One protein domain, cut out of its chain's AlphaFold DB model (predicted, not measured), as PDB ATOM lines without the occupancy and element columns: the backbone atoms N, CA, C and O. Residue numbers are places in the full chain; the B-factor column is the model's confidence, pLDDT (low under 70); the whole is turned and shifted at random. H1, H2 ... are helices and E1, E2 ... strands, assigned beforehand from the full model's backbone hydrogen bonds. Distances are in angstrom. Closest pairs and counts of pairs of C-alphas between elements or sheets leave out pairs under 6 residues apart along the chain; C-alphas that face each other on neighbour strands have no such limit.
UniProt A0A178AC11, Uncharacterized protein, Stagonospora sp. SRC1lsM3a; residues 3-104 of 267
ATOM      1  N   ARG A   3       7.477 -10.651  15.736       92.81
ATOM      2  CA  ARG A   3       6.240  -9.878  15.563       92.81
ATOM      3  C   ARG A   3       5.067 -10.771  15.957       92.81
ATOM      4  O   ARG A   3       4.903 -11.849  15.388       92.81
ATOM      5  N   LEU A   4       4.278 -10.352  16.937       94.94
ATOM      6  CA  LEU A   4       3.147 -11.110  17.467       94.94
ATOM      7  C   LEU A   4       1.851 -10.326  17.245       94.94
ATOM      8  O   LEU A   4       1.848  -9.103  17.326       94.94
ATOM      9  N   GLN A   5       0.754 -11.032  16.993       96.88
ATOM     10  CA  GLN A   5      -0.603 -10.485  16.986       96.88
ATOM     11  C   GLN A   5      -1.428 -11.198  18.047       96.88
ATOM     12  O   GLN A   5      -1.569 -12.420  17.986       96.88
ATOM     13  N   ILE A   6      -1.974 -10.460  19.007       97.25
ATOM     14  CA  ILE A   6      -2.604 -11.038  20.197       97.25
ATOM     15  C   ILE A   6      -4.106 -10.760  20.214       97.25
ATOM     16  O   ILE A   6      -4.555  -9.650  19.930       97.25
ATOM     17  N   GLY A   7      -4.877 -11.788  20.569       94.75
ATOM     18  CA  GLY A   7      -6.325 -11.709  20.710       94.75
ATOM     19  C   GLY A   7      -7.080 -11.539  19.400       94.75
ATOM     20  O   GLY A   7      -6.513 -11.503  18.306       94.75
ATOM     21  N   ASN A   8      -8.403 -11.446  19.521       92.19
ATOM     22  CA  ASN A   8      -9.308 -11.349  18.373       92.19
ATOM     23  C   ASN A   8      -9.121 -10.046  17.582       92.19
ATOM     24  O   ASN A   8      -9.333 -10.029  16.372       92.19
ATOM     25  N   THR A   9      -8.677  -8.981  18.252       92.19
ATOM     26  CA  THR A   9      -8.337  -7.688  17.642       92.19
ATOM     27  C   THR A   9      -6.983  -7.700  16.929       92.19
ATOM     28  O   THR A   9      -6.675  -6.746  16.220       92.19
ATOM     29  N   LYS A  10      -6.193  -8.779  17.070       95.31
ATOM     30  CA  LYS A  10      -4.854  -8.938  16.484       95.31
ATOM     31  C   LYS A  10      -3.918  -7.779  16.829       95.31
ATOM     32  O   LYS A  10      -3.187  -7.286  15.969       95.31
ATOM     33  N   GLU A  11      -3.934  -7.360  18.086       96.38
ATOM     34  CA  GLU A  11      -3.108  -6.251  18.552       96.38
ATOM     35  C   GLU A  11      -1.613  -6.575  18.362       96.38
ATOM     36  O   GLU A  11      -1.187  -7.681  18.722       96.38
ATOM     37  N   PRO A  12      -0.823  -5.676  17.742       96.50
ATOM     38  CA  PRO A  12       0.549  -5.972  17.355       96.50
ATOM     39  C   PRO A  12       1.548  -5.743  18.497       96.50
ATOM     40  O   PRO A  12       1.575  -4.684  19.113       96.50
ATOM     41  N   PHE A  13       2.459  -6.697  18.697       94.75
ATOM     42  CA  PHE A  13       3.582  -6.598  19.636       94.75
ATOM     43  C   PHE A  13       4.896  -6.965  18.945       94.75
ATOM     44  O   PHE A  13       4.960  -7.924  18.174       94.75
ATOM     45  N   THR A  14       5.971  -6.232  19.243       93.81
ATOM     46  CA  THR A  14       7.326  -6.546  18.762       93.81
ATOM     47  C   THR A  14       8.242  -6.791  19.951       93.81
ATOM     48  O   THR A  14       8.544  -5.871  20.700       93.81
ATOM     49  N   ILE A  15       8.688  -8.035  20.132       90.50
ATOM     50  CA  ILE A  15       9.440  -8.455  21.323       90.50
ATOM     51  C   ILE A  15      10.693  -9.252  20.963       90.50
ATOM     52  O   ILE A  15      10.776  -9.875  19.902       90.50
ATOM     53  N   HIS A  16      11.703  -9.247  21.830       89.56
ATOM     54  CA  HIS A  16      12.857 -10.124  21.674       89.56
ATOM     55  C   HIS A  16      12.418 -11.592  21.807       89.56
ATOM     56  O   HIS A  16      11.904 -12.004  22.840       89.56
ATOM     57  N   GLU A  17      12.613 -12.390  20.751       89.12
ATOM     58  CA  GLU A  17      12.159 -13.790  20.703       89.12
ATOM     59  C   GLU A  17      12.764 -14.623  21.840       89.12
ATOM     60  O   GLU A  17      12.047 -15.343  22.529       89.12
ATOM     61  N   GLU A  18      14.068 -14.472  22.081       85.44
ATOM     62  CA  GLU A  18      14.774 -15.167  23.164       85.44
ATOM     63  C   GLU A  18      14.257 -14.769  24.552       85.44
ATOM     64  O   GLU A  18      14.211 -15.600  25.459       85.44
ATOM     65  N   LEU A  19      13.810 -13.520  24.721       88.81
ATOM     66  CA  LEU A  19      13.314 -13.021  26.002       88.81
ATOM     67  C   LEU A  19      12.051 -13.766  26.442       88.81
ATOM     68  O   LEU A  19      11.954 -14.167  27.600       88.81
ATOM     69  N   ILE A  20      11.117 -13.993  25.517       91.88
ATOM     70  CA  ILE A  20       9.883 -14.732  25.811       91.88
ATOM     71  C   ILE A  20      10.084 -16.245  25.761       91.88
ATOM     72  O   ILE A  20       9.520 -16.953  26.585       91.88
ATOM     73  N   CYS A  21      10.909 -16.768  24.850       92.31
ATOM     74  CA  CYS A  21      11.106 -18.217  24.720       92.31
ATOM     75  C   CYS A  21      11.945 -18.814  25.856       92.31
ATOM     76  O   CYS A  21      11.799 -19.996  26.160       92.31
ATOM     77  N   SER A  22      12.818 -18.023  26.486       88.62
ATOM     78  CA  SER A  22      13.621 -18.484  27.628       88.62
ATOM     79  C   SER A  22      12.784 -18.761  28.877       88.62
ATOM     80  O   SER A  22      13.171 -19.595  29.691       88.62
ATOM     81  N   GLN A  23      11.637 -18.094  29.016       89.75
ATOM     82  CA  GLN A  23      10.804 -18.153  30.221       89.75
ATOM     83  C   GLN A  23       9.482 -18.883  30.000       89.75
ATOM     84  O   GLN A  23       8.931 -19.461  30.932       89.75
ATOM     85  N   SER A  24       8.999 -18.899  28.755       96.12
ATOM     86  CA  SER A  24       7.741 -19.518  28.366       96.12
ATOM     87  C   SER A  24       7.990 -20.691  27.408       96.12
ATOM     88  O   SER A  24       8.259 -20.481  26.215       96.12
ATOM     89  N   PRO A  25       7.837 -21.943  27.881       95.19
ATOM     90  CA  PRO A  25       7.837 -23.117  27.013       95.19
ATOM     91  C   PRO A  25       6.773 -23.017  25.909       95.19
ATOM     92  O   PRO A  25       7.043 -23.367  24.761       95.19
ATOM     93  N   TYR A  26       5.613 -22.424  26.212       96.00
ATOM     94  CA  TYR A  26       4.551 -22.155  25.240       96.00
ATOM     95  C   TYR A  26       5.044 -21.366  24.016       96.00
ATOM     96  O   TYR A  26       4.722 -21.733  22.878       96.00
ATOM     97  N   PHE A  27       5.806 -20.285  24.231       95.31
ATOM     98  CA  PHE A  27       6.376 -19.493  23.139       95.31
ATOM     99  C   PHE A  27       7.550 -20.206  22.480       95.31
ATOM    100  O   PHE A  27       7.634 -20.202  21.252       95.31
ATOM    101  N   ARG A  28       8.399 -20.892  23.252       92.69
ATOM    102  CA  ARG A  28       9.517 -21.676  22.710       92.69
ATOM    103  C   ARG A  28       9.053 -22.721  21.697       92.69
ATOM    104  O   ARG A  28       9.601 -22.796  20.601       92.69
ATOM    105  N   GLU A  29       8.008 -23.480  22.011       92.25
ATOM    106  CA  GLU A  29       7.451 -24.499  21.111       92.25
ATOM    107  C   GLU A  29       6.910 -23.919  19.795       92.25
ATOM    108  O   GLU A  29       6.933 -24.589  18.759       92.25
ATOM    109  N   ARG A  30       6.426 -22.672  19.823       91.62
ATOM    110  CA  ARG A  30       5.763 -22.017  18.685       91.62
ATOM    111  C   ARG A  30       6.704 -21.159  17.843       91.62
ATOM    112  O   ARG A  30       6.529 -21.102  16.630       91.62
ATOM    113  N   LEU A  31       7.688 -20.510  18.465       90.44
ATOM    114  CA  LEU A  31       8.617 -19.577  17.814       90.44
ATOM    115  C   LEU A  31       9.979 -20.218  17.504       90.44
ATOM    116  O   LEU A  31      10.621 -19.881  16.510       90.44
ATOM    117  N   GLN A  32      10.401 -21.189  18.318       90.62
ATOM    118  CA  GLN A  32      11.692 -21.875  18.209       90.62
ATOM    119  C   GLN A  32      11.528 -23.364  17.888       90.62
ATOM    120  O   GLN A  32      12.296 -24.213  18.348       90.62
ATOM    121  N   LYS A  33      10.513 -23.702  17.085       89.06
ATOM    122  CA  LYS A  33      10.202 -25.088  16.724       89.06
ATOM    123  C   LYS A  33      11.436 -25.800  16.160       89.06
ATOM    124  O   LYS A  33      12.066 -25.334  15.214       89.06
ATOM    125  N   GLY A  34      11.765 -26.951  16.747       89.38
ATOM    126  CA  GLY A  34      12.906 -27.773  16.336       89.38
ATOM    127  C   GLY A  34      14.269 -27.301  16.853       89.38
ATOM    128  O   GLY A  34      15.262 -27.955  16.547       89.38
ATOM    129  N   ARG A  35      14.354 -26.219  17.642       92.88
ATOM    130  CA  ARG A  35      15.601 -25.800  18.299       92.88
ATOM    131  C   ARG A  35      16.014 -26.806  19.373       92.88
ATOM    132  O   ARG A  35      15.216 -27.172  20.235       92.88
ATOM    133  N   LYS A  36      17.283 -27.213  19.362       92.56
ATOM    134  CA  LYS A  36      17.863 -28.066  20.408       92.56
ATOM    135  C   LYS A  36      18.105 -27.283  21.709       92.56
ATOM    136  O   LYS A  36      18.255 -26.058  21.653       92.56
ATOM    137  N   PRO A  37      18.177 -27.952  22.876       90.75
ATOM    138  CA  PRO A  37      18.662 -27.332  24.110       90.75
ATOM    139  C   PRO A  37      19.991 -26.597  23.891       90.75
ATOM    140  O   PRO A  37      20.824 -27.027  23.089       90.75
ATOM    141  N   ILE A  38      20.151 -25.448  24.548       90.44
ATOM    142  CA  ILE A  38      21.388 -24.663  24.491       90.44
ATOM    143  C   ILE A  38      22.367 -25.306  25.471       90.44
ATOM    144  O   ILE A  38      22.417 -24.946  26.641       90.44
ATOM    145  N   GLU A  39      23.084 -26.309  24.982       89.00
ATOM    146  CA  GLU A  39      24.044 -27.105  25.740       89.00
ATOM    147  C   GLU A  39      25.264 -27.399  24.859       89.00
ATOM    148  O   GLU A  39      25.169 -27.399  23.626       89.00
ATOM    149  N   GLY A  40      26.404 -27.667  25.496       91.19
ATOM    150  CA  GLY A  40      27.654 -28.001  24.817       91.19
ATOM    151  C   GLY A  40      28.355 -26.803  24.172       91.19
ATOM    152  O   GLY A  40      28.233 -25.661  24.622       91.19
ATOM    153  N   GLU A  41      29.115 -27.085  23.117       95.44
ATOM    154  CA  GLU A  41      30.026 -26.141  22.465       95.44
ATOM    155  C   GLU A  41      29.526 -25.691  21.086       95.44
ATOM    156  O   GLU A  41      28.793 -26.392  20.381       95.44
ATOM    157  N   CYS A  42      29.961 -24.503  20.671       96.06
ATOM    158  CA  CYS A  42      29.722 -23.980  19.336       96.06
ATOM    159  C   CYS A  42      30.485 -24.782  18.275       96.06
ATOM    160  O   CYS A  42      31.706 -24.892  18.357       96.06
ATOM    161  N   PRO A  43      29.823 -25.254  17.204       94.94
ATOM    162  CA  PRO A  43      30.464 -26.099  16.194       94.94
ATOM    163  C   PRO A  43      31.445 -25.367  15.268       94.94
ATOM    164  O   PRO A  43      31.980 -25.978  14.349       94.94
ATOM    165  N   ILE A  44      31.628 -24.058  15.456       95.88
ATOM    166  CA  ILE A  44      32.563 -23.235  14.680       95.88
ATOM    167  C   ILE A  44      33.798 -22.885  15.516       95.88
ATOM    168  O   ILE A  44      34.912 -23.026  15.027       95.88
ATOM    169  N   CYS A  45      33.610 -22.397  16.749       96.31
ATOM    170  CA  CYS A  45      34.714 -21.932  17.599       96.31
ATOM    171  C   CYS A  45      35.075 -22.879  18.748       96.31
ATOM    172  O   CYS A  45      36.091 -22.651  19.389       96.31
ATOM    173  N   HIS A  46      34.271 -23.915  19.007       95.00
ATOM    174  CA  HIS A  46      34.449 -24.860  20.118       95.00
ATOM    175  C   HIS A  46      34.393 -24.224  21.518       95.00
ATOM    176  O   HIS A  46      34.838 -24.805  22.499       95.00
ATOM    177  N   GLU A  47      33.813 -23.028  21.636       95.88
ATOM    178  CA  GLU A  47      33.548 -22.393  22.928       95.88
ATOM    179  C   GLU A  47      32.154 -22.761  23.451       95.88
ATOM    180  O   GLU A  47      31.224 -22.987  22.671       95.88
ATOM    181  N   ASN A  48      31.999 -22.777  24.777       94.06
ATOM    182  CA  ASN A  48      30.737 -23.092  25.446       94.06
ATOM    183  C   ASN A  48      29.598 -22.149  25.047       94.06
ATOM    184  O   ASN A  48      29.747 -20.927  25.059       94.06
ATOM    185  N   MET A  49      28.421 -22.731  24.815       90.88
ATOM    186  CA  MET A  49      27.192 -21.989  24.566       90.88
ATOM    187  C   MET A  49      26.681 -21.337  25.845       90.88
ATOM    188  O   MET A  49      26.094 -22.004  26.696       90.88
ATOM    189  N   ASN A  50      26.858 -20.022  25.967       86.44
ATOM    190  CA  ASN A  50      26.313 -19.268  27.089       86.44
ATOM    191  C   ASN A  50      25.378 -18.138  26.610       86.44
ATOM    192  O   ASN A  50      25.864 -17.093  26.166       86.44
ATOM    193  N   PRO A  51      24.046 -18.298  26.754       83.38
ATOM    194  CA  PRO A  51      23.078 -17.297  26.310       83.38
ATOM    195  C   PRO A  51      23.126 -15.995  27.121       83.38
ATOM    196  O   PRO A  51      22.547 -15.005  26.692       83.38
ATOM    197  N   THR A  52      23.804 -15.961  28.277       81.81
ATOM    198  CA  THR A  52      23.996 -14.720  29.047       81.81
ATOM    199  C   THR A  52      25.228 -13.932  28.609       81.81
ATOM    200  O   THR A  52      25.396 -12.796  29.043       81.81
ATOM    201  N   ARG A  53      26.129 -14.531  27.818       83.56
ATOM    202  CA  ARG A  53      27.379 -13.891  27.368       83.56
ATOM    203  C   ARG A  53      27.367 -13.523  25.891       83.56
ATOM    204  O   ARG A  53      27.968 -12.523  25.522       83.56
ATOM    205  N   THR A  54      26.729 -14.336  25.060       86.00
ATOM    206  CA  THR A  54      26.775 -14.201  23.600       86.00
ATOM    207  C   THR A  54      25.408 -14.464  22.997       86.00
ATOM    208  O   THR A  54      24.693 -15.355  23.459       86.00
ATOM    209  N   ASP A  55      25.087 -13.768  21.907       88.31
ATOM    210  CA  ASP A  55      23.888 -14.056  21.128       88.31
ATOM    211  C   ASP A  55      24.006 -15.419  20.437       88.31
ATOM    212  O   ASP A  55      24.983 -15.710  19.739       88.31
ATOM    213  N   ILE A  56      22.978 -16.252  20.592       90.75
ATOM    214  CA  ILE A  56      22.931 -17.603  20.027       90.75
ATOM    215  C   ILE A  56      21.800 -17.685  19.011       90.75
ATOM    216  O   ILE A  56      20.633 -17.453  19.324       90.75
ATOM    217  N   THR A  57      22.143 -18.100  17.799       91.44
ATOM    218  CA  THR A  57      21.199 -18.460  16.743       91.44
ATOM    219  C   THR A  57      21.140 -19.977  16.568       91.44
ATOM    220  O   THR A  57      21.884 -20.724  17.202       91.44
ATOM    221  N   PHE A  58      20.232 -20.473  15.731       93.44
ATOM    222  CA  PHE A  58      20.087 -21.908  15.511       93.44
ATOM    223  C   PHE A  58      19.609 -22.248  14.102       93.44
ATOM    224  O   PHE A  58      19.038 -21.425  13.384       93.44
ATOM    225  N   CYS A  59      19.835 -23.499  13.701       93.12
ATOM    226  CA  CYS A  59      19.377 -24.008  12.412       93.12
ATOM    227  C   CYS A  59      17.851 -24.221  12.401       93.12
ATOM    228  O   CYS A  59      17.373 -25.290  12.782       93.12
ATOM    229  N   ARG A  60      17.099 -23.233  11.894       90.12
ATOM    230  CA  ARG A  60      15.626 -23.282  11.741       90.12
ATOM    231  C   ARG A  60      15.124 -24.266  10.679       90.12
ATOM    232  O   ARG A  60      13.980 -24.690  10.721       90.12
ATOM    233  N   VAL A  61      15.982 -24.629   9.727       90.50
ATOM    234  CA  VAL A  61      15.596 -25.410   8.535       90.50
ATOM    235  C   VAL A  61      15.593 -26.921   8.795       90.50
ATOM    236  O   VAL A  61      14.932 -27.677   8.083       90.50
ATOM    237  N   SER A  62      16.403 -27.406   9.742       92.69
ATOM    238  CA  SER A  62      16.619 -28.850   9.888       92.69
ATOM    239  C   SER A  62      17.108 -29.278  11.261       92.69
ATOM    240  O   SER A  62      16.327 -29.776  12.059       92.69
ATOM    241  N   CYS A  63      18.406 -29.135  11.539       94.62
ATOM    242  CA  CYS A  63      19.018 -29.887  12.633       94.62
ATOM    243  C   CYS A  63      18.834 -29.252  14.012       94.62
ATOM    244  O   CYS A  63      19.240 -29.862  15.002       94.62
ATOM    245  N   GLY A  64      18.306 -28.025  14.087       93.88
ATOM    246  CA  GLY A  64      18.055 -27.338  15.350       93.88
ATOM    247  C   GLY A  64      19.296 -26.933  16.140       93.88
ATOM    248  O   GLY A  64      19.152 -26.423  17.246       93.88
ATOM    249  N   ALA A  65      20.501 -27.191  15.622       94.38
ATOM    250  CA  ALA A  65      21.743 -26.956  16.346       94.38
ATOM    251  C   ALA A  65      21.963 -25.463  16.605       94.38
ATOM    252  O   ALA A  65      21.736 -24.640  15.712       94.38
ATOM    253  N   ASN A  66      22.413 -25.155  17.819       94.56
ATOM    254  CA  ASN A  66      22.759 -23.812  18.266       94.56
ATOM    255  C   ASN A  66      24.141 -23.408  17.731       94.56
ATOM    256  O   ASN A  66      25.014 -24.260  17.561       94.56
ATOM    257  N   ILE A  67      24.328 -22.119  17.451       94.69
ATOM    258  CA  ILE A  67      25.567 -21.514  16.939       94.69
ATOM    259  C   ILE A  67      25.639 -20.082  17.482       94.69
ATOM    260  O   ILE A  67      24.623 -19.388  17.471       94.69
ATOM    261  N   HIS A  68      26.805 -19.602  17.921       94.75
ATOM    262  CA  HIS A  68      26.972 -18.171  18.213       94.75
ATOM    263  C   HIS A  68      26.666 -17.333  16.961       94.75
ATOM    264  O   HIS A  68      27.138 -17.660  15.866       94.75
ATOM    265  N   SER A  69      25.900 -16.253  17.115       92.44
ATOM    266  CA  SER A  69      25.513 -15.364  16.011       92.44
ATOM    267  C   SER A  69      26.740 -14.842  15.259       92.44
ATOM    268  O   SER A  69      26.817 -15.008  14.042       92.44
ATOM    269  N   ASP A  70      27.756 -14.366  15.980       93.94
ATOM    270  CA  ASP A  70      29.008 -13.852  15.402       93.94
ATOM    271  C   ASP A  70      29.797 -14.928  14.645       93.94
ATOM    272  O   ASP A  70      30.395 -14.677  13.596       93.94
ATOM    273  N   CYS A  71      29.797 -16.165  15.155       95.75
ATOM    274  CA  CYS A  71      30.463 -17.279  14.482       95.75
ATOM    275  C   CYS A  71      29.769 -17.607  13.159       95.75
ATOM    276  O   CYS A  71      30.431 -17.836  12.145       95.75
ATOM    277  N   LEU A  72      28.434 -17.591  13.147       94.00
ATOM    278  CA  LEU A  72      27.670 -17.768  11.920       94.00
ATOM    279  C   LEU A  72      27.901 -16.614  10.932       94.00
ATOM    280  O   LEU A  72      27.944 -16.852   9.726       94.00
ATOM    281  N   GLU A  73      28.040 -15.374  11.397       93.44
ATOM    282  CA  GLU A  73      28.355 -14.242  10.520       93.44
ATOM    283  C   GLU A  73      29.710 -14.417   9.832       93.44
ATOM    284  O   GLU A  73      29.789 -14.302   8.607       93.44
ATOM    285  N   LYS A  74      30.746 -14.825  10.574       94.75
ATOM    286  CA  LYS A  74      32.051 -15.178   9.990       94.75
ATOM    287  C   LYS A  74      31.926 -16.313   8.966       94.75
ATOM    288  O   LYS A  74      32.492 -16.231   7.876       94.75
ATOM    289  N   TRP A  75      31.121 -17.333   9.266       94.56
ATOM    290  CA  TRP A  75      30.836 -18.440   8.345       94.56
ATOM    291  C   TRP A  75      30.144 -17.983   7.050       94.56
ATOM    292  O   TRP A  75      30.491 -18.438   5.954       94.56
ATOM    293  N   LYS A  76      29.189 -17.049   7.150       92.94
ATOM    294  CA  LYS A  76      28.534 -16.412   5.995       92.94
ATOM    295  C   LYS A  76      29.533 -15.630   5.149       92.94
ATOM    296  O   LYS A  76      29.546 -15.796   3.931       92.94
ATOM    297  N   MET A  77      30.379 -14.815   5.782       92.19
ATOM    298  CA  MET A  77      31.401 -14.022   5.093       92.19
ATOM    299  C   MET A  77      32.373 -14.918   4.320       92.19
ATOM    300  O   MET A  77      32.610 -14.686   3.137       92.19
ATOM    301  N   GLN A  78      32.862 -15.989   4.949       91.75
ATOM    302  CA  GLN A  78      33.752 -16.948   4.295       91.75
ATOM    303  C   GLN A  78      33.064 -17.679   3.132       91.75
ATOM    304  O   GLN A  78      33.662 -17.852   2.072       91.75
ATOM    305  N   SER A  79      31.800 -18.081   3.302       90.38
ATOM    306  CA  SER A  79      31.018 -18.717   2.231       90.38
ATOM    307  C   SER A  79      30.869 -17.783   1.027       90.38
ATOM    308  O   SER A  79      31.109 -18.203  -0.103       90.38
ATOM    309  N   SER A  80      30.552 -16.509   1.277       90.06
ATOM    310  CA  SER A  80      30.417 -15.473   0.247       90.06
ATOM    311  C   SER A  80      31.730 -15.219  -0.501       90.06
ATOM    312  O   SER A  80      31.747 -15.231  -1.729       90.06
ATOM    313  N   PHE A  81      32.850 -15.088   0.224       91.06
ATOM    314  CA  PHE A  81      34.181 -14.913  -0.371       91.06
ATOM    315  C   PHE A  81      34.555 -16.066  -1.315       91.06
ATOM    316  O   PHE A  81      35.157 -15.854  -2.363       91.06
ATOM    317  N   LEU A  82      34.146 -17.288  -0.971       91.31
ATOM    318  CA  LEU A  82      34.365 -18.487  -1.779       91.31
ATOM    319  C   LEU A  82      33.280 -18.718  -2.848       91.31
ATOM    320  O   LEU A  82      33.241 -19.801  -3.434       91.31
ATOM    321  N   MET A  83      32.389 -17.747  -3.084       89.94
ATOM    322  CA  MET A  83      31.249 -17.840  -4.011       89.94
ATOM    323  C   MET A  83      30.343 -19.059  -3.751       89.94
ATOM    324  O   MET A  83      29.814 -19.680  -4.673       89.94
ATOM    325  N   ARG A  84      30.155 -19.427  -2.477       88.81
ATOM    326  CA  ARG A  84      29.298 -20.535  -2.035       88.81
ATOM    327  C   ARG A  84      28.055 -20.022  -1.321       88.81
ATOM    328  O   ARG A  84      28.087 -19.030  -0.594       88.81
ATOM    329  N   SER A  85      26.957 -20.758  -1.455       88.56
ATOM    330  CA  SER A  85      25.758 -20.518  -0.650       88.56
ATOM    331  C   SER A  85      26.051 -20.743   0.836       88.56
ATOM    332  O   SER A  85      26.739 -21.696   1.207       88.56
ATOM    333  N   THR A  86      25.487 -19.899   1.704       92.00
ATOM    334  CA  THR A  86      25.591 -20.118   3.152       92.00
ATOM    335  C   THR A  86      24.827 -21.385   3.526       92.00
ATOM    336  O   THR A  86      23.641 -21.526   3.224       92.00
ATOM    337  N   THR A  87      25.495 -22.297   4.224       94.75
ATOM    338  CA  THR A  87      24.906 -23.542   4.733       94.75
ATOM    339  C   THR A  87      25.051 -23.636   6.246       94.75
ATOM    340  O   THR A  87      25.858 -22.936   6.849       94.75
ATOM    341  N   CYS A  88      24.264 -24.497   6.884       94.69
ATOM    342  CA  CYS A  88      24.449 -24.841   8.288       94.69
ATOM    343  C   CYS A  88      25.765 -25.610   8.491       94.69
ATOM    344  O   CYS A  88      25.915 -26.671   7.888       94.69
ATOM    345  N   PRO A  89      26.669 -25.166   9.385       94.00
ATOM    346  CA  PRO A  89      27.898 -25.899   9.702       94.00
ATOM    347  C   PRO A  89      27.654 -27.340  10.169       94.00
ATOM    348  O   PRO A  89      28.469 -28.220   9.915       94.00
ATOM    349  N   MET A  90      26.503 -27.597  10.802       94.94
ATOM    350  CA  MET A  90      26.171 -28.906  11.371       94.94
ATOM    351  C   MET A  90      25.546 -29.875  10.371       94.94
ATOM    352  O   MET A  90      25.933 -31.036  10.318       94.94
ATOM    353  N   CYS A  91      24.560 -29.432   9.587       95.69
ATOM    354  CA  CYS A  91      23.813 -30.327   8.691       95.69
ATOM    355  C   CYS A  91      23.915 -29.976   7.208       95.69
ATOM    356  O   CYS A  91      23.282 -30.631   6.382       95.69
ATOM    357  N   ARG A  92      24.668 -28.926   6.866       94.00
ATOM    358  CA  ARG A  92      24.953 -28.453   5.503       94.00
ATOM    359  C   ARG A  92      23.739 -28.054   4.656       94.00
ATOM    360  O   ARG A  92      23.911 -27.686   3.499       94.00
ATOM    361  N   ARG A  93      22.518 -28.049   5.207       94.25
ATOM    362  CA  ARG A  93      21.352 -27.463   4.522       94.25
ATOM    363  C   ARG A  93      21.529 -25.955   4.356       94.25
ATOM    364  O   ARG A  93      22.194 -25.327   5.181       94.25
ATOM    365  N   MET A  94      20.916 -25.389   3.316       92.69
ATOM    366  CA  MET A  94      20.939 -23.946   3.062       92.69
ATOM    367  C   MET A  94      20.490 -23.176   4.302       92.69
ATOM    368  O   MET A  94      19.473 -23.502   4.919       92.69
ATOM    369  N   TRP A  95      21.280 -22.179   4.690       90.88
ATOM    370  CA  TRP A  95      20.970 -21.355   5.841       90.88
ATOM    371  C   TRP A  95      19.919 -20.319   5.459       90.88
ATOM    372  O   TRP A  95      20.176 -19.460   4.620       90.88
ATOM    373  N   GLN A  96      18.764 -20.359   6.113       82.75
ATOM    374  CA  GLN A  96      17.782 -19.286   6.020       82.75
ATOM    375  C   GLN A  96      18.039 -18.307   7.163       82.75
ATOM    376  O   GLN A  96      17.872 -18.625   8.340       82.75
ATOM    377  N   SER A  97      18.537 -17.123   6.801       62.94
ATOM    378  CA  SER A  97      18.754 -16.005   7.726       62.94
ATOM    379  C   SER A  97      17.468 -15.306   8.118       62.94
ATOM    380  O   SER A  97      17.498 -14.477   9.025       62.94
ATOM    381  N   GLU A  98      16.369 -15.611   7.434       57.59
ATOM    382  CA  GLU A  98      15.075 -15.027   7.710       57.59
ATOM    383  C   GLU A  98      14.658 -15.432   9.128       57.59
ATOM    384  O   GLU A  98      14.027 -16.456   9.379       57.59
ATOM    385  N   ARG A  99      14.976 -14.540  10.079       55.22
ATOM    386  CA  ARG A  99      13.968 -13.994  10.987       55.22
ATOM    387  C   ARG A  99      12.825 -13.557  10.082       55.22
ATOM    388  O   ARG A  99      12.769 -12.394   9.693       55.22
ATOM    389  N   SER A 100      12.039 -14.505   9.589       50.69
ATOM    390  CA  SER A 100      10.945 -14.197   8.695       50.69
ATOM    391  C   SER A 100      10.156 -13.116   9.401       50.69
ATOM    392  O   SER A 100       9.858 -13.246  10.590       50.69
ATOM    393  N   GLU A 101       9.777 -12.075   8.677       60.16
ATOM    394  CA  GLU A 101       8.777 -11.093   9.096       60.16
ATOM    395  C   GLU A 101       7.399 -11.730   9.377       60.16
ATOM    396  O   GLU A 101       6.371 -11.056   9.429       60.16
ATOM    397  N   GLN A 102       7.382 -13.053   9.545       74.81
ATOM    398  CA  GLN A 102       6.304 -13.881   9.986       74.81
ATOM    399  C   GLN A 102       5.782 -13.322  11.296       74.81
ATOM    400  O   GLN A 102       6.411 -13.340  12.354       74.81
ATOM    401  N   THR A 103       4.592 -12.770  11.155       88.44
ATOM    402  CA  THR A 103       3.785 -12.343  12.270       88.44
ATOM    403  C   THR A 103       3.100 -13.583  12.821       88.44
ATOM    404  O   THR A 103       2.398 -14.287  12.095       88.44
ATOM    405  N   HIS A 104       3.339 -13.880  14.092       91.81
ATOM    406  CA  HIS A 104       2.730 -15.015  14.772       91.81
ATOM    407  C   HIS A 104       1.448 -14.562  15.471       91.81
ATOM    408  O   HIS A 104       1.485 -13.701  16.348       91.81
TER     409      HIS A 104
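AT A GLANCE: This is residues 3 to 104 of the 267 residues of an uncharacterized protein of Stagonospora sp. SRC1lsM3a (UniProt A0A178AC11). An elongated model with little regular structure: hairpin E1 E2 makes one end, H3 reaches toward the other, and small hairpin E3 E4 lies in the middle. Short helices H1 and H2 lie between the hairpins, and residues 103 to 104 pair parallel with 3 to 4 of E1. The 102 residues run E1 E2 H1 H2 E3 E4 H3, mixed class, 40 in named elements, both sheets antiparallel. It is only just compact, close to loose: radius of gyration of the C-alphas 15.0 A, spans 48 by 28 by 21 A.

IN THESE COORDINATES: E1, residues 3 to 6, begins at C-alpha 3 (6.240, -9.878, 15.563); E2 is 11 to 15, H1 17 to 21, H2 25 to 31, E3 56 to 58, E4 66 to 68. H3, residues 69 to 81, 18.5 A long, ends at C-alpha 81 (34.181, -14.913, -0.371).

HOW THE PARTS SIT: Within hydrogen-bond range are N 4 and O 13 in hairpin E1 E2, 2.8 A, and N 57 and O 67 in hairpin E3 E4, 2.8 A. H1 and H2 touch, closest C-alphas Cys 21 and Arg 28, 4.3 A. H1 and H3 have every O i to N i+4 pair within range, H2 2 of 3.

THE WHOLE: The farthest C-alphas, Asn 8 and Leu 82, are 48.6 A apart. The printed part has no cut; link H2 to E3 is long, 24 residues. Residues 97 to 101 have pLDDT under 70.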